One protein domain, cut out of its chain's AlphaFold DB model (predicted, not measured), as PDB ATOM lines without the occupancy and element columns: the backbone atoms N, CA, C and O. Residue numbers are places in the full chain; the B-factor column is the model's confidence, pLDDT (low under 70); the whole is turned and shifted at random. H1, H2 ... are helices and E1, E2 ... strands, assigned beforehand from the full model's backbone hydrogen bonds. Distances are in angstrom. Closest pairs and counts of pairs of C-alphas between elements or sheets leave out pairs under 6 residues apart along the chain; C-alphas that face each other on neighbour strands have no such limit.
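This is residues 9 to 183 of the 218 residues of an uncharacterized protein of Piscirickettsia salmonis (UniProt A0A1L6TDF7). A strongly twisted sheet of five strands, E2 E4 E7 E8 E9, with helix H2 over one face and H7 over the other as three layers, forms one lobe of an elongated body. A smaller lobe extends from the E2 edge: the strand pairs E1 with E5 and E3 with E6, side by side, with short helices H1, H3, H4 and H6 round them. The printed part has 175 residues, with seven named helices and nine strands in the order H1 E1 E2 H2 H3 H4 E3 H5 E4 E5 H6 E6 E7 E8 H7 E9; the class is mixed, helices and strands. The large sheet is mixed, the two pairs antiparallel. The whole is compact, with a radius of gyration of the C-alphas of 16.3 A and spans of 52 by 32 by 29 A.

The large sheet holds E2, residues 32 to 36, E4, 96 to 102, E7, 135 to 142, 20.8 A long, E8, 145 to 153, 21.6 A, and E9, 179 to 182, ending at C-alpha 182 (-9.069, 31.568, 8.716). E8 bends by 76 degrees at residue 148. On this sheet are H2, 40 to 49, 14.1 A, H5, 86 to 91, and H7, 158 to 167, 14.4 A. The pairs are E1, 23 to 27, with E5, 107 to 111, and E3, 79 to 83, with E6, 123 to 127. H1, 9 to 17, begins at C-alpha 9 (-41.704, 11.077, 11.625); H3 is 54 to 58, H4 66 to 71 and H6 114 to 119.

E2 and E4 are antiparallel, with N 34 and O 100 at 3.1 A; E4 and E7 likewise, with N 99 and O 139 at 2.9 A. E7 and E8 form a hairpin, N 138 to O 151 being 2.9 A. E8, H7 and E9 are a strand-helix-strand unit, two parallel neighbour strands with a helix between, its crossover right-handed; N 180 and O 150 are 2.8 A apart. H2 and H7 lie on opposite faces, at heights over the sheet of 8.2 A and 8.6 A; H5 is over E4. The closest C-alphas of E2 and E3 are Arg 34 and Ala 82, 4.9 A; those of E5 and E6 are Ala 107 and Ile 126, 4.4 A. N 25 of E1 and O 109 of E5 are within hydrogen-bond range at 2.9 A, and so are N 82 of E3 and O 124 of E6 at 2.8 A. H1 and H4 only just touch, with 3 pairs of C-alphas within 8 A, the closest Ile 11 and Val 66, 7.2 A. H4 and H6 are close but not clearly touching, Ile 70 to Val 116 at 7.2 A between C-alphas. The closest C-alphas of H3 and E3 are Arg 54 and Tyr 79, 7.4 A. In H1 to H7 every O i to N i+4 pair is within hydrogen-bond range.

The C-alphas farthest apart, Asp 17 and Pro 175, are 52.9 A apart. The printed part has no cut. The link from H7 to E9, 11 residues, is long. Mean pLDDT of the printed part is 88.0, and residues 171 to 183 are under 70.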
ATOM      1  N   GLU A   9     -40.523  11.873  11.268       85.00
ATOM      2  CA  GLU A   9     -41.704  11.077  11.625       85.00
ATOM      3  C   GLU A   9     -41.338   9.621  11.918       85.00
ATOM      4  O   GLU A   9     -41.887   9.020  12.842       85.00
ATOM      5  N   LYS A  10     -40.346   9.069  11.209       86.50
ATOM      6  CA  LYS A  10     -39.805   7.739  11.511       86.50
ATOM      7  C   LYS A  10     -39.198   7.676  12.917       86.50
ATOM      8  O   LYS A  10     -39.475   6.726  13.637       86.50
ATOM      9  N   ILE A  11     -38.429   8.689  13.315       86.12
ATOM     10  CA  ILE A  11     -37.781   8.753  14.637       86.12
ATOM     11  C   ILE A  11     -38.819   8.891  15.749       86.12
ATOM     12  O   ILE A  11     -38.756   8.188  16.751       86.12
ATOM     13  N   ARG A  12     -39.815   9.766  15.567       85.50
ATOM     14  CA  ARG A  12     -40.925   9.894  16.521       85.50
ATOM     15  C   ARG A  12     -41.729   8.610  16.641       85.50
ATOM     16  O   ARG A  12     -42.155   8.263  17.738       85.50
ATOM     17  N   LYS A  13     -41.971   7.932  15.519       88.12
ATOM     18  CA  LYS A  13     -42.657   6.645  15.514       88.12
ATOM     19  C   LYS A  13     -41.859   5.610  16.303       88.12
ATOM     20  O   LYS A  13     -42.414   5.050  17.231       88.12
ATOM     21  N   GLU A  14     -40.574   5.437  16.003       89.19
ATOM     22  CA  GLU A  14     -39.686   4.527  16.736       89.19
ATOM     23  C   GLU A  14     -39.687   4.813  18.246       89.19
ATOM     24  O   GLU A  14     -39.878   3.903  19.046       89.19
ATOM     25  N   TRP A  15     -39.561   6.085  18.636       89.38
ATOM     26  CA  TRP A  15     -39.588   6.500  20.041       89.38
ATOM     27  C   TRP A  15     -40.890   6.109  20.754       89.38
ATOM     28  O   TRP A  15     -40.859   5.611  21.878       89.38
ATOM     29  N   ARG A  16     -42.038   6.307  20.090       88.12
ATOM     30  CA  ARG A  16     -43.354   5.915  20.617       88.12
ATOM     31  C   ARG A  16     -43.543   4.404  20.651       88.12
ATOM     32  O   ARG A  16     -44.065   3.901  21.638       88.12
ATOM     33  N   ASP A  17     -43.127   3.700  19.602       91.19
ATOM     34  CA  ASP A  17     -43.272   2.244  19.480       91.19
ATOM     35  C   ASP A  17     -42.453   1.516  20.564       91.19
ATOM     36  O   ASP A  17     -42.867   0.471  21.061       91.19
ATOM     37  N   LEU A  18     -41.327   2.101  20.994       88.69
ATOM     38  CA  LEU A  18     -40.514   1.617  22.116       88.69
ATOM     39  C   LEU A  18     -41.022   2.071  23.493       88.69
ATOM     40  O   LEU A  18     -40.446   1.693  24.508       88.69
ATOM     41  N   THR A  19     -42.117   2.832  23.549       87.44
ATOM     42  CA  THR A  19     -42.751   3.300  24.794       87.44
ATOM     43  C   THR A  19     -41.785   4.063  25.717       87.44
ATOM     44  O   THR A  19     -41.840   3.928  26.937       87.44
ATOM     45  N   LEU A  20     -40.865   4.842  25.137       87.25
ATOM     46  CA  LEU A  20     -39.832   5.555  25.890       87.25
ATOM     47  C   LEU A  20     -40.363   6.849  26.512       87.25
ATOM     48  O   LEU A  20     -41.069   7.623  25.861       87.25
ATOM     49  N   ASP A  21     -39.955   7.112  27.755       91.00
ATOM     50  CA  ASP A  21     -40.297   8.339  28.475       91.00
ATOM     51  C   ASP A  21     -39.694   9.586  27.816       91.00
ATOM     52  O   ASP A  21     -38.584   9.562  27.274       91.00
ATOM     53  N   GLY A  22     -40.390  10.715  27.962       91.50
ATOM     54  CA  GLY A  22     -39.953  12.010  27.455       91.50
ATOM     55  C   GLY A  22     -40.351  12.274  26.002       91.50
ATOM     56  O   GLY A  22     -41.094  11.524  25.373       91.50
ATOM     57  N   GLU A  23     -39.854  13.383  25.467       92.06
ATOM     58  CA  GLU A  23     -40.226  13.902  24.155       92.06
ATOM     59  C   GLU A  23     -38.993  14.212  23.310       92.06
ATOM     60  O   GLU A  23     -38.003  14.755  23.801       92.06
ATOM     61  N   ILE A  24     -39.083  13.924  22.006       90.81
ATOM     62  CA  ILE A  24     -38.109  14.386  21.014       90.81
ATOM     63  C   ILE A  24     -38.632  15.671  20.370       90.81
ATOM     64  O   ILE A  24     -39.640  15.672  19.650       90.81
ATOM     65  N   THR A  25     -37.895  16.759  20.569       90.94
ATOM     66  CA  THR A  25     -38.174  18.066  19.971       90.94
ATOM     67  C   THR A  25     -37.167  18.390  18.871       90.94
ATOM     68  O   THR A  25     -35.991  18.034  18.959       90.94
ATOM     69  N   ILE A  26     -37.633  19.069  17.819       89.31
ATOM     70  CA  ILE A  26     -36.753  19.715  16.840       89.31
ATOM     71  C   ILE A  26     -36.477  21.129  17.334       89.31
ATOM     72  O   ILE A  26     -37.403  21.867  17.667       89.31
ATOM     73  N   GLN A  27     -35.209  21.511  17.329       86.88
ATOM     74  CA  GLN A  27     -34.743  22.851  17.653       86.88
ATOM     75  C   GLN A  27     -33.964  23.402  16.455       86.88
ATOM     76  O   GLN A  27     -33.168  22.678  15.855       86.88
ATOM     77  N   GLY A  28     -34.161  24.669  16.091       74.50
ATOM     78  CA  GLY A  28     -33.346  25.300  15.053       74.50
ATOM     79  C   GLY A  28     -33.908  26.616  14.501       74.50
ATOM     80  O   GLY A  28     -35.127  26.788  14.483       74.50
ATOM     81  N   PRO A  29     -33.031  27.521  14.020       75.25
ATOM     82  CA  PRO A  29     -31.572  27.504  14.195       75.25
ATOM     83  C   PRO A  29     -31.171  27.870  15.639       75.25
ATOM     84  O   PRO A  29     -31.790  28.729  16.260       75.25
ATOM     85  N   LEU A  30     -30.124  27.230  16.173       90.12
ATOM     86  CA  LEU A  30     -29.575  27.512  17.508       90.12
ATOM     87  C   LEU A  30     -28.045  27.560  17.465       90.12
ATOM     88  O   LEU A  30     -27.438  26.915  16.611       90.12
ATOM     89  N   VAL A  31     -27.419  28.308  18.374       93.81
ATOM     90  CA  VAL A  31     -25.956  28.317  18.513       93.81
ATOM     91  C   VAL A  31     -25.547  27.199  19.460       93.81
ATOM     92  O   VAL A  31     -25.940  27.201  20.624       93.81
ATOM     93  N   ALA A  32     -24.775  26.242  18.952       96.06
ATOM     94  CA  ALA A  32     -24.344  25.062  19.689       96.06
ATOM     95  C   ALA A  32     -22.819  25.021  19.828       96.06
ATOM     96  O   ALA A  32     -22.079  25.622  19.048       96.06
ATOM     97  N   LEU A  33     -22.346  24.272  20.812       97.81
ATOM     98  CA  LEU A  33     -20.945  24.086  21.146       97.81
ATOM     99  C   LEU A  33     -20.591  22.607  21.087       97.81
ATOM    100  O   LEU A  33     -21.350  21.752  21.542       97.81
ATOM    101  N   ARG A  34     -19.407  22.295  20.562       97.62
ATOM    102  CA  ARG A  34     -18.873  20.931  20.606       97.62
ATOM    103  C   ARG A  34     -17.405  20.933  20.993       97.62
ATOM    104  O   ARG A  34     -16.575  21.471  20.260       97.62
ATOM    105  N   GLY A  35     -17.091  20.279  22.106       97.50
ATOM    106  CA  GLY A  35     -15.721  19.919  22.458       97.50
ATOM    107  C   GLY A  35     -15.264  18.673  21.720       97.50
ATOM    108  O   GLY A  35     -16.014  17.706  21.590       97.50
ATOM    109  N   ILE A  36     -14.032  18.690  21.218       96.50
ATOM    110  CA  ILE A  36     -13.406  17.535  20.578       96.50
ATOM    111  C   ILE A  36     -11.931  17.478  20.979       96.50
ATOM    112  O   ILE A  36     -11.219  18.480  20.912       96.50
ATOM    113  N   GLN A  37     -11.456  16.286  21.334       96.75
ATOM    114  CA  GLN A  37     -10.039  16.005  21.556       96.75
ATOM    115  C   GLN A  37      -9.296  15.840  20.215       96.75
ATOM    116  O   GLN A  37      -9.083  14.728  19.732       96.75
ATOM    117  N   VAL A  38      -8.949  16.957  19.575       95.44
ATOM    118  CA  VAL A  38      -8.136  17.014  18.347       95.44
ATOM    119  C   VAL A  38      -7.129  18.159  18.428       95.44
ATOM    120  O   VAL A  38      -7.334  19.119  19.166       95.44
ATOM    121  N   ASN A  39      -6.053  18.068  17.645       93.94
ATOM    122  CA  ASN A  39      -5.087  19.158  17.511       93.94
ATOM    123  C   ASN A  39      -5.617  20.298  16.617       93.94
ATOM    124  O   ASN A  39      -6.625  20.151  15.918       93.94
ATOM    125  N   SER A  40      -4.902  21.426  16.613       88.50
ATOM    126  CA  SER A  40      -5.261  22.619  15.837       88.50
ATOM    127  C   SER A  40      -5.337  22.356  14.331       88.50
ATOM    128  O   SER A  40      -6.290  22.789  13.699       88.50
ATOM    129  N   LEU A  41      -4.417  21.572  13.756       90.88
ATOM    130  CA  LEU A  41      -4.422  21.252  12.321       90.88
ATOM    131  C   LEU A  41      -5.724  20.554  11.888       90.88
ATOM    132  O   LEU A  41      -6.334  20.895  10.872       90.88
ATOM    133  N   VAL A  42      -6.181  19.573  12.671       94.56
ATOM    134  CA  VAL A  42      -7.464  18.900  12.425       94.56
ATOM    135  C   VAL A  42      -8.622  19.869  12.649       94.56
ATOM    136  O   VAL A  42      -9.607  19.817  11.909       94.56
ATOM    137  N   ALA A  43      -8.507  20.773  13.622       94.56
ATOM    138  CA  ALA A  43      -9.541  21.757  13.886       94.56
ATOM    139  C   ALA A  43      -9.726  22.756  12.732       94.56
ATOM    140  O   ALA A  43     -10.858  23.009  12.319       94.56
ATOM    141  N   GLU A  44      -8.637  23.240  12.135       91.75
ATOM    142  CA  GLU A  44      -8.658  24.085  10.932       91.75
ATOM    143  C   GLU A  44      -9.278  23.360   9.735       91.75
ATOM    144  O   GLU A  44     -10.069  23.934   8.976       91.75
ATOM    145  N   LYS A  45      -8.988  22.062   9.590       92.00
ATOM    146  CA  LYS A  45      -9.634  21.239   8.567       92.00
ATOM    147  C   LYS A  45     -11.145  21.146   8.797       92.00
ATOM    148  O   LYS A  45     -11.904  21.268   7.843       92.00
ATOM    149  N   ILE A  46     -11.607  20.957  10.032       94.38
ATOM    150  CA  ILE A  46     -13.049  20.926  10.347       94.38
ATOM    151  C   ILE A  46     -13.690  22.290  10.073       94.38
ATOM    152  O   ILE A  46     -14.764  22.346   9.477       94.38
ATOM    153  N   LEU A  47     -13.019  23.385  10.434       91.75
ATOM    154  CA  LEU A  47     -13.496  24.743  10.168       91.75
ATOM    155  C   LEU A  47     -13.709  24.995   8.663       91.75
ATOM    156  O   LEU A  47     -14.680  25.635   8.277       91.75
ATOM    157  N   SER A  48     -12.834  24.457   7.808       88.94
ATOM    158  CA  SER A  48     -12.891  24.638   6.346       88.94
ATOM    159  C   SER A  48     -13.751  23.626   5.593       88.94
ATOM    160  O   SER A  48     -14.244  23.930   4.506       88.94
ATOM    161  N   THR A  49     -13.930  22.423   6.137       90.38
ATOM    162  CA  THR A  49     -14.646  21.329   5.453       90.38
ATOM    163  C   THR A  49     -16.014  21.035   6.047       90.38
ATOM    164  O   THR A  49     -16.814  20.359   5.404       90.38
ATOM    165  N   GLY A  50     -16.312  21.562   7.233       93.62
ATOM    166  CA  GLY A  50     -17.518  21.270   7.992       93.62
ATOM    167  C   GLY A  50     -17.303  20.184   9.041       93.62
ATOM    168  O   GLY A  50     -16.326  19.428   9.043       93.62
ATOM    169  N   MET A  51     -18.259  20.099   9.955       95.62
ATOM    170  CA  MET A  51     -18.285  19.117  11.023       95.62
ATOM    171  C   MET A  51     -19.316  18.043  10.712       95.62
ATOM    172  O   MET A  51     -20.489  18.177  11.034       95.62
ATOM    173  N   TRP A  52     -18.873  16.956  10.100       94.81
ATOM    174  CA  TRP A  52     -19.763  15.914   9.596       94.81
ATOM    175  C   TRP A  52     -19.903  14.723  10.558       94.81
ATOM    176  O   TRP A  52     -18.960  14.366  11.273       94.81
ATOM    177  N   SER A  53     -21.061  14.058  10.561       92.56
ATOM    178  CA  SER A  53     -21.285  12.831  11.343       92.56
ATOM    179  C   SER A  53     -20.435  11.662  10.828       92.56
ATOM    180  O   SER A  53     -19.822  11.747   9.757       92.56
ATOM    181  N   ARG A  54     -20.338  10.553  11.581       89.81
ATOM    182  CA  ARG A  54     -19.532   9.396  11.137       89.81
ATOM    183  C   ARG A  54     -20.063   8.798   9.835       89.81
ATOM    184  O   ARG A  54     -19.256   8.489   8.964       89.81
ATOM    185  N   ARG A  55     -21.388   8.752   9.662       86.69
ATOM    186  CA  ARG A  55     -22.052   8.376   8.403       86.69
ATOM    187  C   ARG A  55     -21.446   9.129   7.222       86.69
ATOM    188  O   ARG A  55     -21.102   8.521   6.222       86.69
ATOM    189  N   VAL A  56     -21.310  10.448   7.332       85.50
ATOM    190  CA  VAL A  56     -20.829  11.289   6.226       85.50
ATOM    191  C   VAL A  56     -19.305  11.219   6.084       85.50
ATOM    192  O   VAL A  56     -18.800  11.146   4.970       85.50
ATOM    193  N   ARG A  57     -18.551  11.210   7.193       86.12
ATOM    194  CA  ARG A  57     -17.073  11.210   7.157       86.12
ATOM    195  C   ARG A  57     -16.456   9.883   6.734       86.12
ATOM    196  O   ARG A  57     -15.382   9.885   6.145       86.12
ATOM    197  N   LYS A  58     -17.079   8.773   7.121       86.00
ATOM    198  CA  LYS A  58     -16.551   7.412   6.950       86.00
ATOM    199  C   LYS A  58     -17.407   6.556   6.019       86.00
ATOM    200  O   LYS A  58     -17.122   5.373   5.877       86.00
ATOM    201  N   SER A  59     -18.460   7.125   5.429       81.56
ATOM    202  CA  SER A  59     -19.450   6.383   4.639       81.56
ATOM    203  C   SER A  59     -20.050   5.191   5.403       81.56
ATOM    204  O   SER A  59     -20.391   4.173   4.806       81.56
ATOM    205  N   GLU A  60     -20.162   5.306   6.734       83.19
ATOM    206  CA  GLU A  60     -20.815   4.296   7.573       83.19
ATOM    207  C   GLU A  60     -22.306   4.192   7.218       83.19
ATOM    208  O   GLU A  60     -22.927   5.175   6.791       83.19
ATOM    209  N   LEU A  61     -22.899   3.014   7.447       82.69
ATOM    210  CA  LEU A  61     -24.337   2.829   7.281       82.69
ATOM    211  C   LEU A  61     -25.109   3.852   8.130       82.69
ATOM    212  O   LEU A  61     -24.736   4.115   9.282       82.69
ATOM    213  N   PRO A  62     -26.165   4.465   7.569       80.00
ATOM    214  CA  PRO A  62     -26.937   5.476   8.268       80.00
ATOM    215  C   PRO A  62     -27.678   4.893   9.464       80.00
ATOM    216  O   PRO A  62     -28.614   4.121   9.285       80.00
ATOM    217  N   ASN A  63     -27.322   5.344  10.665       88.62
ATOM    218  CA  ASN A  63     -28.080   5.059  11.874       88.62
ATOM    219  C   ASN A  63     -28.478   6.372  12.567       88.62
ATOM    220  O   ASN A  63     -27.615   7.180  12.912       88.62
ATOM    221  N   PHE A  64     -29.789   6.567  12.718       89.75
ATOM    222  CA  PHE A  64     -30.433   7.718  13.359       89.75
ATOM    223  C   PHE A  64     -31.420   7.277  14.448       89.75
ATOM    224  O   PHE A  64     -32.364   8.001  14.752       89.75
ATOM    225  N   SER A  65     -31.236   6.081  15.010       91.00
ATOM    226  CA  SER A  65     -31.985   5.666  16.189       91.00
ATOM    227  C   SER A  65     -31.526   6.519  17.375       91.00
ATOM    228  O   SER A  65     -30.352   6.508  17.749       91.00
ATOM    229  N   VAL A  66     -32.438   7.325  17.921       91.25
ATOM    230  CA  VAL A  66     -32.193   8.122  19.135       91.25
ATOM    231  C   VAL A  66     -32.023   7.229  20.375       91.25
ATOM    232  O   VAL A  66     -31.099   7.490  21.142       91.25
ATOM    233  N   PRO A  67     -32.821   6.161  20.574       89.19
ATOM    234  CA  PRO A  67     -32.605   5.217  21.673       89.19
ATOM    235  C   PRO A  67     -31.205   4.594  21.643       89.19
ATOM    236  O   PRO A  67     -30.456   4.717  22.609       89.19
ATOM    237  N   GLU A  68     -30.794   4.043  20.494       91.38
ATOM    238  CA  GLU A  68     -29.447   3.479  20.344       91.38
ATOM    239  C   GLU A  68     -28.350   4.546  20.498       91.38
ATOM    240  O   GLU A  68     -27.223   4.236  20.883       91.38
ATOM    241  N   HIS A  69     -28.649   5.814  20.187       92.06
ATOM    242  CA  HIS A  69     -27.714   6.914  20.413       92.06
ATOM    243  C   HIS A  69     -27.446   7.116  21.901       92.06
ATOM    244  O   HIS A  69     -26.281   7.171  22.288       92.06
ATOM    245  N   ILE A  70     -28.507   7.193  22.709       87.69
ATOM    246  CA  ILE A  70     -28.439   7.438  24.157       87.69
ATOM    247  C   ILE A  70     -27.727   6.287  24.876       87.69
ATOM    248  O   ILE A  70     -26.949   6.516  25.797       87.69
ATOM    249  N   GLU A  71     -27.965   5.048  24.448       87.12
ATOM    250  CA  GLU A  71     -27.362   3.857  25.059       87.12
ATOM    251  C   GLU A  71     -25.903   3.622  24.625       87.12
ATOM    252  O   GLU A  71     -25.176   2.832  25.234       87.12
ATOM    253  N   SER A  72     -25.441   4.306  23.576       85.56
ATOM    254  CA  SER A  72     -24.107   4.124  23.010       85.56
ATOM    255  C   SER A  72     -23.094   5.113  23.582       85.56
ATOM    256  O   SER A  72     -23.217   6.323  23.422       85.56
ATOM    257  N   LEU A  73     -21.967   4.592  24.080       80.19
ATOM    258  CA  LEU A  73     -20.817   5.399  24.523       80.19
ATOM    259  C   LEU A  73     -20.272   6.362  23.454       80.19
ATOM    260  O   LEU A  73     -19.623   7.351  23.783       80.19
ATOM    261  N   ASN A  74     -20.467   6.051  22.169       79.81
ATOM    262  CA  ASN A  74     -19.991   6.876  21.056       79.81
ATOM    263  C   ASN A  74     -21.141   7.440  20.205       79.81
ATOM    264  O   ASN A  74     -20.887   7.907  19.088       79.81
ATOM    265  N   GLY A  75     -22.388   7.306  20.667       86.69
ATOM    266  CA  GLY A  75     -23.591   7.540  19.877       86.69
ATOM    267  C   GLY A  75     -23.697   6.632  18.644       86.69
ATOM    268  O   GLY A  75     -22.857   5.755  18.397       86.69
ATOM    269  N   VAL A  76     -24.720   6.866  17.823       91.12
ATOM    270  CA  VAL A  76     -24.883   6.267  16.481       91.12
ATOM    271  C   VAL A  76     -24.151   7.059  15.386       91.12
ATOM    272  O   VAL A  76     -23.573   8.118  15.628       91.12
ATOM    273  N   SER A  77     -24.076   6.528  14.163       87.94
ATOM    274  CA  SER A  77     -23.274   7.111  13.071       87.94
ATOM    275  C   SER A  77     -23.860   8.403  12.484       87.94
ATOM    276  O   SER A  77     -23.122   9.195  11.889       87.94
ATOM    277  N   GLY A  78     -25.169   8.621  12.629       91.25
ATOM    278  CA  GLY A  78     -25.918   9.665  11.936       91.25
ATOM    279  C   GLY A  78     -25.775  11.070  12.508       91.25
ATOM    280  O   GLY A  78     -25.957  12.026  11.754       91.25
ATOM    281  N   TYR A  79     -25.391  11.214  13.776       93.75
ATOM    282  CA  TYR A  79     -25.421  12.497  14.480       93.75
ATOM    283  C   TYR A  79     -24.039  13.092  14.756       93.75
ATOM    284  O   TYR A  79     -23.015  12.406  14.801       93.75
ATOM    285  N   VAL A  80     -24.036  14.405  14.963       95.00
ATOM    286  CA  VAL A  80     -23.007  15.146  15.686       95.00
ATOM    287  C   VAL A  80     -23.653  15.687  16.959       95.00
ATOM    288  O   VAL A  80     -24.506  16.561  16.889       95.00
ATOM    289  N   SER A  81     -23.239  15.177  18.112       95.62
ATOM    290  CA  SER A  81     -23.616  15.708  19.425       95.62
ATOM    291  C   SER A  81     -23.063  17.116  19.659       95.62
ATOM    292  O   SER A  81     -21.913  17.412  19.315       95.62
ATOM    293  N   ALA A  82     -23.853  17.979  20.265       96.81
ATOM    294  CA  ALA A  82     -23.449  19.306  20.699       96.81
ATOM    295  C   ALA A  82     -24.203  19.673  21.981       96.81
ATOM    296  O   ALA A  82     -25.113  18.967  22.393       96.81
ATOM    297  N   THR A  83     -23.834  20.776  22.608       96.56
ATOM    298  CA  THR A  83     -24.489  21.312  23.808       96.56
ATOM    299  C   THR A  83     -24.606  22.826  23.681       96.56
ATOM    300  O   THR A  83     -23.932  23.426  22.845       96.56
ATOM    301  N   THR A  84     -25.439  23.471  24.489       94.69
ATOM    302  CA  THR A  84     -25.434  24.941  24.595       94.69
ATOM    303  C   THR A  84     -24.570  25.447  25.751       94.69
ATOM    304  O   THR A  84     -24.259  26.636  25.793       94.69
ATOM    305  N   ASP A  85     -24.112  24.559  26.641       93.81
ATOM    306  CA  ASP A  85     -23.294  24.911  27.803       93.81
ATOM    307  C   ASP A  85     -21.784  24.827  27.481       93.81
ATOM    308  O   ASP A  85     -21.253  23.740  27.217       93.81
ATOM    309  N   PRO A  86     -21.036  25.950  27.538       92.75
ATOM    310  CA  PRO A  86     -19.587  25.941  27.354       92.75
ATOM    311  C   PRO A  86     -18.846  25.036  28.340       92.75
ATOM    312  O   PRO A  86     -17.803  24.480  27.993       92.75
ATOM    313  N   SER A  87     -19.352  24.895  29.565       93.19
ATOM    314  CA  SER A  87     -18.752  24.069  30.614       93.19
ATOM    315  C   SER A  87     -18.798  22.600  30.219       93.19
ATOM    316  O   SER A  87     -17.772  21.925  30.270       93.19
ATOM    317  N   VAL A  88     -19.951  22.137  29.730       95.06
ATOM    318  CA  VAL A  88     -20.113  20.781  29.197       95.06
ATOM    319  C   VAL A  88     -19.225  20.585  27.971       95.06
ATOM    320  O   VAL A  88     -18.462  19.622  27.914       95.06
ATOM    321  N   ALA A  89     -19.227  21.524  27.017       96.50
ATOM    322  CA  ALA A  89     -18.391  21.415  25.821       96.50
ATOM    323  C   ALA A  89     -16.896  21.270  26.168       96.50
ATOM    324  O   ALA A  89     -16.193  20.470  25.555       96.50
ATOM    325  N   LYS A  90     -16.403  21.986  27.182       95.50
ATOM    326  CA  LYS A  90     -15.016  21.874  27.658       95.50
ATOM    327  C   LYS A  90     -14.687  20.500  28.252       95.50
ATOM    328  O   LYS A  90     -13.552  20.057  28.106       95.50
ATOM    329  N   LEU A  91     -15.636  19.787  28.867       94.81
ATOM    330  CA  LEU A  91     -15.386  18.428  29.381       94.81
ATOM    331  C   LEU A  91     -14.995  17.462  28.252       94.81
ATOM    332  O   LEU A  91     -14.087  16.641  28.408       94.81
ATOM    333  N   PHE A  92     -15.597  17.621  27.072       94.38
ATOM    334  CA  PHE A  92     -15.319  16.788  25.900       94.38
ATOM    335  C   PHE A  92     -13.978  17.085  25.212       94.38
ATOM    336  O   PHE A  92     -13.566  16.331  24.326       94.38
ATOM    337  N   THR A  93     -13.254  18.132  25.623       95.69
ATOM    338  CA  THR A  93     -11.868  18.351  25.171       95.69
ATOM    339  C   THR A  93     -10.857  17.526  25.963       95.69
ATOM    340  O   THR A  93      -9.700  17.455  25.560       95.69
ATOM    341  N   ARG A  94     -11.276  16.884  27.066       93.06
ATOM    342  CA  ARG A  94     -10.398  16.167  28.003       93.06
ATOM    343  C   ARG A  94      -9.223  17.057  28.446       93.06
ATOM    344  O   ARG A  94      -9.431  18.226  28.765       93.06
ATOM    345  N   GLU A  95      -8.002  16.521  28.481       94.38
ATOM    346  CA  GLU A  95      -6.798  17.273  28.858       94.38
ATOM    347  C   GLU A  95      -6.455  18.385  27.861       94.38
ATOM    348  O   GLU A  95      -6.078  19.482  28.274       94.38
ATOM    349  N   GLU A  96      -6.608  18.121  26.563       95.31
ATOM    350  CA  GLU A  96      -6.281  19.061  25.494       95.31
ATOM    351  C   GLU A  96      -7.122  18.784  24.244       95.31
ATOM    352  O   GLU A  96      -7.166  17.664  23.734       95.31
ATOM    353  N   GLY A  97      -7.772  19.824  23.730       97.19
ATOM    354  CA  GLY A  97      -8.582  19.753  22.523       97.19
ATOM    355  C   GLY A  97      -9.085  21.124  22.096       97.19
ATOM    356  O   GLY A  97      -8.474  22.153  22.387       97.19
ATOM    357  N   VAL A  98     -10.222  21.150  21.411       97.06
ATOM    358  CA  VAL A  98     -10.832  22.378  20.892       97.06
ATOM    359  C   VAL A  98     -12.329  22.395  21.157       97.06
ATOM    360  O   VAL A  98     -12.984  21.353  21.130       97.06
ATOM    361  N   VAL A  99     -12.878  23.586  21.370       97.88
ATOM    362  CA  VAL A  99     -14.327  23.816  21.382       97.88
ATOM    363  C   VAL A  99     -14.704  24.582  20.127       97.88
ATOM    364  O   VAL A  99     -14.148  25.646  19.858       97.88
ATOM    365  N   PHE A 100     -15.653  24.039  19.371       97.94
ATOM    366  CA  PHE A 100     -16.250  24.677  18.204       97.94
ATOM    367  C   PHE A 100     -17.544  25.394  18.563       97.94
ATOM    368  O   PHE A 100     -18.298  24.909  19.402       97.94
ATOM    369  N   VAL A 101     -17.825  26.483  17.848       97.31
ATOM    370  CA  VAL A 101     -19.137  27.137  17.789       97.31
ATOM    371  C   VAL A 101     -19.801  26.766  16.467       97.31
ATOM    372  O   VAL A 101     -19.225  26.961  15.394       97.31
ATOM    373  N   LEU A 102     -21.010  26.228  16.550       96.62
ATOM    374  CA  LEU A 102     -21.775  25.669  15.443       96.62
ATOM    375  C   LEU A 102     -23.115  26.392  15.310       96.62
ATOM    376  O   LEU A 102     -23.730  26.762  16.309       96.62
ATOM    377  N   LEU A 103     -23.595  26.519  14.076       94.44
ATOM    378  CA  LEU A 103     -24.933  27.009  13.756       94.44
ATOM    379  C   LEU A 103     -25.682  25.954  12.924       94.44
ATOM    380  O   LEU A 103     -25.852  26.127  11.714       94.44
ATOM    381  N   PRO A 104     -26.086  24.817  13.519       93.38
ATOM    382  CA  PRO A 104     -26.838  23.789  12.807       93.38
ATOM    383  C   PRO A 104     -28.148  24.328  12.211       93.38
ATOM    384  O   PRO A 104     -28.768  25.250  12.741       93.38
ATOM    385  N   GLU A 105     -28.577  23.749  11.087       90.62
ATOM    386  CA  GLU A 105     -29.900  24.020  10.493       90.62
ATOM    387  C   GLU A 105     -31.018  23.509  11.402       90.62
ATOM    388  O   GLU A 105     -32.010  24.200  11.621       90.62
ATOM    389  N   MET A 106     -30.811  22.323  11.973       91.31
ATOM    390  CA  MET A 106     -31.675  21.725  12.976       91.31
ATOM    391  C   MET A 106     -30.846  20.880  13.946       91.31
ATOM    392  O   MET A 106     -29.784  20.363  13.590       91.31
ATOM    393  N   ALA A 107     -31.388  20.651  15.131       93.38
ATOM    394  CA  ALA A 107     -30.939  19.633  16.061       93.38
ATOM    395  C   ALA A 107     -32.147  18.953  16.709       93.38
ATOM    396  O   ALA A 107     -33.227  19.539  16.809       93.38
ATOM    397  N   LEU A 108     -31.961  17.716  17.155       93.56
ATOM    398  CA  LEU A 108     -32.914  17.020  18.005       93.56
ATOM    399  C   LEU A 108     -32.507  17.181  19.465       93.56
ATOM    400  O   LEU A 108     -31.325  17.069  19.787       93.56
ATOM    401  N   LYS A 109     -33.487  17.393  20.337       93.75
ATOM    402  CA  LYS A 109     -33.301  17.400  21.786       93.75
ATOM    403  C   LYS A 109     -34.314  16.473  22.435       93.75
ATOM    404  O   LYS A 109     -35.504  16.556  22.126       93.75
ATOM    405  N   VAL A 110     -33.834  15.624  23.336       93.12
ATOM    406  CA  VAL A 110     -34.681  14.771  24.171       93.12
ATOM    407  C   VAL A 110     -34.907  15.480  25.501       93.12
ATOM    408  O   VAL A 110     -33.953  15.895  26.154       93.12
ATOM    409  N   THR A 111     -36.165  15.636  25.901       90.88
ATOM    410  CA  THR A 111     -36.551  16.262  27.173       90.88
ATOM    411  C   THR A 111     -37.453  15.338  27.974       90.88
ATOM    412  O   THR A 111     -38.203  14.556  27.406       90.88
ATOM    413  N   GLY A 112     -37.399  15.408  29.305       89.31
ATOM    414  CA  GLY A 112     -38.283  14.609  30.168       89.31
ATOM    415  C   GLY A 112     -37.928  13.119  30.278       89.31
ATOM    416  O   GLY A 112     -38.608  12.401  30.999       89.31
ATOM    417  N   ASN A 113     -36.856  12.659  29.626       91.25
ATOM    418  CA  ASN A 113     -36.335  11.303  29.784       91.25
ATOM    419  C   ASN A 113     -35.348  11.237  30.965       91.25
ATOM    420  O   ASN A 113     -34.417  12.041  31.052       91.25
ATOM    421  N   SER A 114     -35.536  10.284  31.880       87.75
ATOM    422  CA  SER A 114     -34.749  10.173  33.118       87.75
ATOM    423  C   SER A 114     -33.267   9.865  32.874       87.75
ATOM    424  O   SER A 114     -32.414  10.447  33.547       87.75
ATOM    425  N   ILE A 115     -32.957   9.018  31.887       86.12
ATOM    426  CA  ILE A 115     -31.585   8.650  31.511       86.12
ATOM    427  C   ILE A 115     -30.863   9.878  30.957       86.12
ATOM    428  O   ILE A 115     -29.805  10.248  31.458       86.12
ATOM    429  N   VAL A 116     -31.472  10.564  29.987       86.50
ATOM    430  CA  VAL A 116     -30.890  11.771  29.375       86.50
ATOM    431  C   VAL A 116     -30.677  12.874  30.415       86.50
ATOM    432  O   VAL A 116     -29.614  13.492  30.463       86.50
ATOM    433  N   ASN A 117     -31.648  13.090  31.305       86.69
ATOM    434  CA  ASN A 117     -31.533  14.088  32.368       86.69
ATOM    435  C   ASN A 117     -30.393  13.770  33.352       86.69
ATOM    436  O   ASN A 117     -29.747  14.688  33.862       86.69
ATOM    437  N   ALA A 118     -30.127  12.487  33.619       85.38
ATOM    438  CA  ALA A 118     -29.053  12.064  34.513       85.38
ATOM    439  C   ALA A 118     -27.653  12.363  33.948       85.38
ATOM    440  O   ALA A 118     -26.735  12.613  34.732       85.38
ATOM    441  N   LEU A 119     -27.497  12.402  32.617       84.69
ATOM    442  CA  LEU A 119     -26.224  12.717  31.958       84.69
ATOM    443  C   LEU A 119     -25.797  14.178  32.169       84.69
ATOM    444  O   LEU A 119     -24.605  14.466  32.210       84.69
ATOM    445  N   LYS A 120     -26.749  15.107  32.356       86.69
ATOM    446  CA  LYS A 120     -26.494  16.555  32.531       86.69
ATOM    447  C   LYS A 120     -25.660  17.193  31.406       86.69
ATOM    448  O   LYS A 120     -25.028  18.224  31.616       86.69
ATOM    449  N   GLU A 121     -25.672  16.601  30.217       89.38
ATOM    450  CA  GLU A 121     -24.917  17.098  29.058       89.38
ATOM    451  C   GLU A 121     -25.689  18.154  28.249       89.38
ATOM    452  O   GLU A 121     -25.103  18.881  27.445       89.38
ATOM    453  N   ASP A 122     -27.005  18.256  28.470       90.38
ATOM    454  CA  ASP A 122     -27.907  19.097  27.676       90.38
ATOM    455  C   ASP A 122     -27.697  18.885  26.164       90.38
ATOM    456  O   ASP A 122     -27.431  19.818  25.404       90.38
ATOM    457  N   GLU A 123     -27.724  17.616  25.744       94.56
ATOM    458  CA  GLU A 123     -27.314  17.217  24.402       94.56
ATOM    459  C   GLU A 123     -28.314  17.651  23.316       94.56
ATOM    460  O   GLU A 123     -29.531  17.468  23.406       94.56
ATOM    461  N   TYR A 124     -27.744  18.161  22.229       95.44
ATOM    462  CA  TYR A 124     -28.374  18.412  20.947       95.44
ATOM    463  C   TYR A 124     -27.760  17.481  19.898       95.44
ATOM    464  O   TYR A 124     -26.577  17.588  19.563       95.44
ATOM    465  N   MET A 125     -28.566  16.591  19.328       95.06
ATOM    466  CA  MET A 125     -28.146  15.681  18.262       95.06
ATOM    467  C   MET A 125     -28.361  16.343  16.899       95.06
ATOM    468  O   MET A 125     -29.496  16.522  16.455       95.06
ATOM    469  N   ILE A 126     -27.281  16.697  16.206       94.38
ATOM    470  CA  ILE A 126     -27.333  17.356  14.893       94.38
ATOM    471  C   ILE A 126     -27.290  16.285  13.793       94.38
ATOM    472  O   ILE A 126     -26.252  15.632  13.630       94.38
ATOM    473  N   PRO A 127     -28.370  16.068  13.019       92.31
ATOM    474  CA  PRO A 127     -28.377  15.070  11.954       92.31
ATOM    475  C   PRO A 127     -27.365  15.423  10.864       92.31
ATOM    476  O   PRO A 127     -27.298  16.567  10.429       92.31
ATOM    477  N   HIS A 128     -26.590  14.440  10.399       91.06
ATOM    478  CA  HIS A 128     -25.555  14.557   9.358       91.06
ATOM    479  C   HIS A 128     -24.358  15.463   9.687       91.06
ATOM    480  O   HIS A 128     -23.273  15.241   9.144       91.06
ATOM    481  N   GLY A 129     -24.517  16.427  10.590       92.94
ATOM    482  CA  GLY A 129     -23.509  17.398  10.980       92.94
ATOM    483  C   GLY A 129     -23.798  18.803  10.453       92.94
ATOM    484  O   GLY A 129     -24.941  19.178  10.217       92.94
ATOM    485  N   VAL A 130     -22.741  19.593  10.310       93.25
ATOM    486  CA  VAL A 130     -22.783  21.031  10.048       93.25
ATOM    487  C   VAL A 130     -21.856  21.353   8.881       93.25
ATOM    488  O   VAL A 130     -20.690  20.952   8.876       93.25
ATOM    489  N   SER A 131     -22.368  22.077   7.891       91.62
ATOM    490  CA  SER A 131     -21.592  22.531   6.739       91.62
ATOM    491  C   SER A 131     -20.538  23.574   7.128       91.62
ATOM    492  O   SER A 131     -20.685  24.234   8.157       91.62
ATOM    493  N   PRO A 132     -19.453  23.732   6.346       90.25
ATOM    494  CA  PRO A 132     -18.359  24.628   6.720       90.25
ATOM    495  C   PRO A 132     -18.794  26.078   6.959       90.25
ATOM    496  O   PRO A 132     -18.337  26.694   7.911       90.25
ATOM    497  N   ASP A 133     -19.740  26.607   6.181       88.94
ATOM    498  CA  ASP A 133     -20.331  27.944   6.358       88.94
ATOM    499  C   ASP A 133     -21.091  28.126   7.684       88.94
ATOM    500  O   ASP A 133     -21.356  29.250   8.106       88.94
ATOM    501  N   ARG A 134     -21.404  27.023   8.368       91.94
ATOM    502  CA  ARG A 134     -22.110  26.976   9.652       91.94
ATOM    503  C   ARG A 134     -21.225  26.516  10.814       91.94
ATOM    504  O   ARG A 134     -21.700  26.428  11.947       91.94
ATOM    505  N   VAL A 135     -19.940  26.258  10.567       94.69
ATOM    506  CA  VAL A 135     -18.918  26.138  11.615       94.69
ATOM    507  C   VAL A 135     -18.307  27.525  11.802       94.69
ATOM    508  O   VAL A 135     -17.525  27.987  10.971       94.69
ATOM    509  N   LEU A 136     -18.708  28.217  12.869       94.31
ATOM    510  CA  LEU A 136     -18.446  29.649  13.023       94.31
ATOM    511  C   LEU A 136     -17.015  29.927  13.486       94.31
ATOM    512  O   LEU A 136     -16.325  30.786  12.939       94.31
ATOM    513  N   ALA A 137     -16.572  29.212  14.515       95.44
ATOM    514  CA  ALA A 137     -15.267  29.426  15.120       95.44
ATOM    515  C   ALA A 137     -14.822  28.207  15.926       95.44
ATOM    516  O   ALA A 137     -15.629  27.329  16.243       95.44
ATOM    517  N   TYR A 138     -13.553  28.195  16.321       96.31
ATOM    518  CA  TYR A 138     -13.072  27.326  17.384       96.31
ATOM    519  C   TYR A 138     -12.040  28.026  18.271       96.31
ATOM    520  O   TYR A 138     -11.429  29.027  17.885       96.31
ATOM    521  N   ARG A 139     -11.830  27.476  19.468       95.19
ATOM    522  CA  ARG A 139     -10.723  27.849  20.355       95.19
ATOM    523  C   ARG A 139     -10.137  26.621  21.035       95.19
ATOM    524  O   ARG A 139     -10.873  25.702  21.403       95.19
ATOM    525  N   CYS A 140      -8.821  26.619  21.217       95.06
ATOM    526  CA  CYS A 140      -8.139  25.580  21.979       95.06
ATOM    527  C   CYS A 140      -8.573  25.608  23.447       95.06
ATOM    528  O   CYS A 140      -8.831  26.663  24.028       95.06
ATOM    529  N   CYS A 141      -8.661  24.428  24.046       95.00
ATOM    530  CA  CYS A 141      -9.003  24.227  25.441       95.00
ATOM    531  C   CYS A 141      -8.009  23.240  26.048       95.00
ATOM    532  O   CYS A 141      -7.826  22.141  25.524       95.00
ATOM    533  N   LYS A 142      -7.374  23.634  27.151       94.25
ATOM    534  CA  LYS A 142      -6.438  22.809  27.907       94.25
ATOM    535  C   LYS A 142      -6.855  22.776  29.371       94.25
ATOM    536  O   LYS A 142      -7.033  23.830  29.981       94.25
ATOM    537  N   TYR A 143      -7.041  21.580  29.922       93.31
ATOM    538  CA  TYR A 143      -7.513  21.354  31.294       93.31
ATOM    539  C   TYR A 143      -8.763  22.188  31.644       93.31
ATOM    540  O   TYR A 143      -8.820  22.858  32.675       93.31
ATOM    541  N   GLY A 144      -9.746  22.213  30.735       91.69
ATOM    542  CA  GLY A 144     -10.997  22.965  30.904       91.69
ATOM    543  C   GLY A 144     -10.873  24.491  30.769       91.69
ATOM    544  O   GLY A 144     -11.849  25.214  30.989       91.69
ATOM    545  N   LYS A 145      -9.701  25.016  30.401       92.06
ATOM    546  CA  LYS A 145      -9.468  26.451  30.206       92.06
ATOM    547  C   LYS A 145      -9.195  26.750  28.746       92.06
ATOM    548  O   LYS A 145      -8.398  26.068  28.108       92.06
ATOM    549  N   PHE A 146      -9.824  27.794  28.220       92.69
ATOM    550  CA  PHE A 146      -9.505  28.248  26.875       92.69
ATOM    551  C   PHE A 146      -8.078  28.791  26.804       92.69
ATOM    552  O   PHE A 146      -7.651  29.534  27.686       92.69
ATOM    553  N   THR A 147      -7.360  28.432  25.747       89.56
ATOM    554  CA  THR A 147      -5.973  28.829  25.504       89.56
ATOM    555  C   THR A 147      -5.805  29.333  24.079       89.56
ATOM    556  O   THR A 147      -6.575  28.992  23.179       89.56
ATOM    557  N   GLY A 148      -4.800  30.186  23.876       86.94
ATOM    558  CA  GLY A 148      -4.505  30.738  22.561       86.94
ATOM    559  C   GLY A 148      -5.642  31.602  22.001       86.94
ATOM    560  O   GLY A 148      -6.509  32.079  22.752       86.94
ATOM    561  N   PRO A 149      -5.613  31.850  20.686       90.19
ATOM    562  CA  PRO A 149      -6.546  32.758  20.048       90.19
ATOM    563  C   PRO A 149      -7.858  32.091  19.625       90.19
ATOM    564  O   PRO A 149      -7.989  30.867  19.616       90.19
ATOM    565  N   ILE A 150      -8.832  32.917  19.239       92.38
ATOM    566  CA  ILE A 150     -10.067  32.455  18.603       92.38
ATOM    567  C   ILE A 150      -9.845  32.402  17.095       92.38
ATOM    568  O   ILE A 150      -9.492  33.407  16.476       92.38
ATOM    569  N   HIS A 151     -10.105  31.244  16.500       92.00
ATOM    570  CA  HIS A 151     -10.054  31.053  15.058       92.00
ATOM    571  C   HIS A 151     -11.464  31.174  14.492       92.00
ATOM    572  O   HIS A 151     -12.329  30.361  14.812       92.00
ATOM    573  N   ILE A 152     -11.700  32.197  13.673       90.31
ATOM    574  CA  ILE A 152     -13.024  32.510  13.123       90.31
ATOM    575  C   ILE A 152     -13.052  32.180  11.638       90.31
ATOM    576  O   ILE A 152     -12.110  32.486  10.903       90.31
ATOM    577  N   ASN A 153     -14.147  31.578  11.189       86.75
ATOM    578  CA  ASN A 153     -14.383  31.346   9.777       86.75
ATOM    579  C   ASN A 153     -14.646  32.678   9.054       86.75
ATOM    580  O   ASN A 153     -15.576  33.403   9.395       86.75
ATOM    581  N   LYS A 154     -13.835  33.011   8.043       80.00
ATOM    582  CA  LYS A 154     -13.936  34.290   7.312       80.00
ATOM    583  C   LYS A 154     -15.277  34.533   6.621       80.00
ATOM    584  O   LYS A 154     -15.576  35.682   6.315       80.00
ATOM    585  N   SER A 155     -16.043  33.486   6.326       77.00
ATOM    586  CA  SER A 155     -17.312  33.615   5.607       77.00
ATOM    587  C   SER A 155     -18.479  34.087   6.480       77.00
ATOM    588  O   SER A 155     -19.547  34.369   5.939       77.00
ATOM    589  N   ILE A 156     -18.310  34.173   7.805       82.12
ATOM    590  CA  ILE A 156     -19.409  34.527   8.710       82.12
ATOM    591  C   ILE A 156     -19.567  36.042   8.844       82.12
ATOM    592  O   ILE A 156     -18.602  36.804   8.777       82.12
ATOM    593  N   ASN A 157     -20.803  36.482   9.076       84.94
ATOM    594  CA  ASN A 157     -21.100  37.895   9.281       84.94
ATOM    595  C   ASN A 157     -20.556  38.416  10.640       84.94
ATOM    596  O   ASN A 157     -20.259  37.626  11.545       84.94
ATOM    597  N   PRO A 158     -20.434  39.747  10.814       84.56
ATOM    598  CA  PRO A 158     -19.894  40.334  12.043       84.56
ATOM    599  C   PRO A 158     -20.676  39.985  13.318       84.56
ATOM    600  O   PRO A 158     -20.067  39.803  14.371       84.56
ATOM    601  N   GLU A 159     -22.000  39.845  13.243       86.81
ATOM    602  CA  GLU A 159     -22.844  39.531  14.404       86.81
ATOM    603  C   GLU A 159     -22.565  38.120  14.938       86.81
ATOM    604  O   GLU A 159     -22.317  37.933  16.131       86.81
ATOM    605  N   LEU A 160     -22.511  37.127  14.047       86.94
ATOM    606  CA  LEU A 160     -22.156  35.748  14.385       86.94
ATOM    607  C   LEU A 160     -20.711  35.640  14.879       86.94
ATOM    608  O   LEU A 160     -20.432  34.858  15.789       86.94
ATOM    609  N   SER A 161     -19.807  36.462  14.341       86.25
ATOM    610  CA  SER A 161     -18.439  36.584  14.851       86.25
ATOM    611  C   SER A 161     -18.415  37.078  16.299       86.25
ATOM    612  O   SER A 161     -17.730  36.485  17.134       86.25
ATOM    613  N   MET A 162     -19.211  38.094  16.650       87.81
ATOM    614  CA  MET A 162     -19.318  38.572  18.034       87.81
ATOM    615  C   MET A 162     -19.902  37.515  18.975       87.81
ATOM    616  O   MET A 162     -19.414  37.356  20.096       87.81
ATOM    617  N   VAL A 163     -20.926  36.777  18.538       89.69
ATOM    618  CA  VAL A 163     -21.509  35.678  19.324       89.69
ATOM    619  C   VAL A 163     -20.468  34.590  19.581       89.69
ATOM    620  O   VAL A 163     -20.262  34.198  20.730       89.69
ATOM    621  N   ALA A 164     -19.758  34.152  18.538       90.88
ATOM    622  CA  ALA A 164     -18.704  33.153  18.662       90.88
ATOM    623  C   ALA A 164     -17.582  33.619  19.604       90.88
ATOM    624  O   ALA A 164     -17.124  32.849  20.448       90.88
ATOM    625  N   GLN A 165     -17.183  34.892  19.519       89.94
ATOM    626  CA  GLN A 165     -16.182  35.471  20.413       89.94
ATOM    627  C   GLN A 165     -16.627  35.451  21.875       89.94
ATOM    628  O   GLN A 165     -15.852  35.042  22.738       89.94
ATOM    629  N   ARG A 166     -17.875  35.837  22.162       89.19
ATOM    630  CA  ARG A 166     -18.425  35.813  23.527       89.19
ATOM    631  C   ARG A 166     -18.427  34.403  24.111       89.19
ATOM    632  O   ARG A 166     -17.979  34.224  25.237       89.19
ATOM    633  N   LEU A 167     -18.864  33.407  23.340       91.31
ATOM    634  CA  LEU A 167     -18.930  32.012  23.795       91.31
ATOM    635  C   LEU A 167     -17.550  31.377  24.014       91.31
ATOM    636  O   LEU A 167     -17.400  30.496  24.860       91.31
ATOM    637  N   LEU A 168     -16.539  31.822  23.265       91.62
ATOM    638  CA  LEU A 168     -15.172  31.307  23.343       91.62
ATOM    639  C   LEU A 168     -14.246  32.167  24.214       91.62
ATOM    640  O   LEU A 168     -13.033  31.954  24.211       91.62
ATOM    641  N   THR A 169     -14.774  33.127  24.972       87.19
ATOM    642  CA  THR A 169     -13.996  33.941  25.916       87.19
ATOM    643  C   THR A 169     -14.205  33.433  27.343       87.19
ATOM    644  O   THR A 169     -15.310  33.060  27.723       87.19
ATOM    645  N   ASN A 170     -13.138  33.374  28.147       70.69
ATOM    646  CA  ASN A 170     -13.284  33.101  29.577       70.69
ATOM    647  C   ASN A 170     -13.966  34.316  30.214       70.69
ATOM    648  O   ASN A 170     -13.507  35.443  30.026       70.69
ATOM    649  N   ASN A 171     -15.053  34.108  30.953       58.09
ATOM    650  CA  ASN A 171     -15.722  35.204  31.644       58.09
ATOM    651  C   ASN A 171     -14.717  35.954  32.551       58.09
ATOM    652  O   ASN A 171     -14.100  35.370  33.436       58.09
ATOM    653  N   HIS A 172     -14.590  37.261  32.309       48.53
ATOM    654  CA  HIS A 172     -14.092  38.306  33.212       48.53
ATOM    655  C   HIS A 172     -12.602  38.463  33.573       48.53
ATOM    656  O   HIS A 172     -12.330  39.414  34.304       48.53
ATOM    657  N   GLN A 173     -11.625  37.680  33.090       45.38
ATOM    658  CA  GLN A 173     -10.226  37.895  33.551       45.38
ATOM    659  C   GLN A 173      -9.086  37.768  32.529       45.38
ATOM    660  O   GLN A 173      -7.953  38.081  32.885       45.38
ATOM    661  N   ASP A 174      -9.346  37.404  31.273       51.19
ATOM    662  CA  ASP A 174      -8.280  37.327  30.266       51.19
ATOM    663  C   ASP A 174      -8.272  38.553  29.339       51.19
ATOM    664  O   ASP A 174      -9.344  39.084  29.022       51.19
ATOM    665  N   PRO A 175      -7.094  39.000  28.855       50.47
ATOM    666  CA  PRO A 175      -7.039  39.953  27.754       50.47
ATOM    667  C   PRO A 175      -7.870  39.426  26.579       50.47
ATOM    668  O   PRO A 175      -7.912  38.215  26.333       50.47
ATOM    669  N   ALA A 176      -8.544  40.339  25.869       56.91
ATOM    670  CA  ALA A 176      -9.375  39.983  24.726       56.91
ATOM    671  C   ALA A 176      -8.571  39.068  23.781       56.91
ATOM    672  O   ALA A 176      -7.458  39.432  23.388       56.91
ATOM    673  N   PRO A 177      -9.074  37.863  23.462       57.31
ATOM    674  CA  PRO A 177      -8.316  36.925  22.656       57.31
ATOM    675  C   PRO A 177      -8.048  37.521  21.278       57.31
ATOM    676  O   PRO A 177      -8.937  38.111  20.665       57.31
ATOM    677  N   CYS A 178      -6.833  37.320  20.764       66.06
ATOM    678  CA  CYS A 178      -6.557  37.612  19.364       66.06
ATOM    679  C   CYS A 178      -7.535  36.814  18.494       66.06
ATOM    680  O   CYS A 178      -7.751  35.619  18.716       66.06
ATOM    681  N   VAL A 179      -8.135  37.484  17.515       66.75
ATOM    682  CA  VAL A 179      -9.048  36.873  16.552       66.75
ATOM    683  C   VAL A 179      -8.265  36.607  15.274       66.75
ATOM    684  O   VAL A 179      -7.816  37.548  14.622       66.75
ATOM    685  N   PHE A 180      -8.099  35.334  14.908       66.31
ATOM    686  CA  PHE A 180      -7.472  34.943  13.647       66.31
ATOM    687  C   PHE A 180      -8.536  34.503  12.645       66.31
ATOM    688  O   PHE A 180      -9.114  33.422  12.783       66.31
ATOM    689  N   PRO A 181      -8.803  35.318  11.615       59.88
ATOM    690  CA  PRO A 181      -9.683  34.908  10.542       59.88
ATOM    691  C   PRO A 181      -8.975  33.844   9.686       59.88
ATOM    692  O   PRO A 181      -7.951  34.126   9.057       59.88
ATOM    693  N   ILE A 182      -9.533  32.636   9.612       62.44
ATOM    694  CA  ILE A 182      -9.069  31.568   8.716       62.44
ATOM    695  C   ILE A 182      -9.934  31.581   7.458       62.44
ATOM    696  O   ILE A 182     -11.161  31.524   7.520       62.44
ATOM    697  N   GLY A 183      -9.279  31.705   6.306       45.56
ATOM    698  CA  GLY A 183      -9.932  31.695   5.003       45.56
ATOM    699  C   GLY A 183      -9.538  30.456   4.238       45.56
ATOM    700  O   GLY A 183      -8.396  30.361   3.801       45.56
TER     701      GLY A 183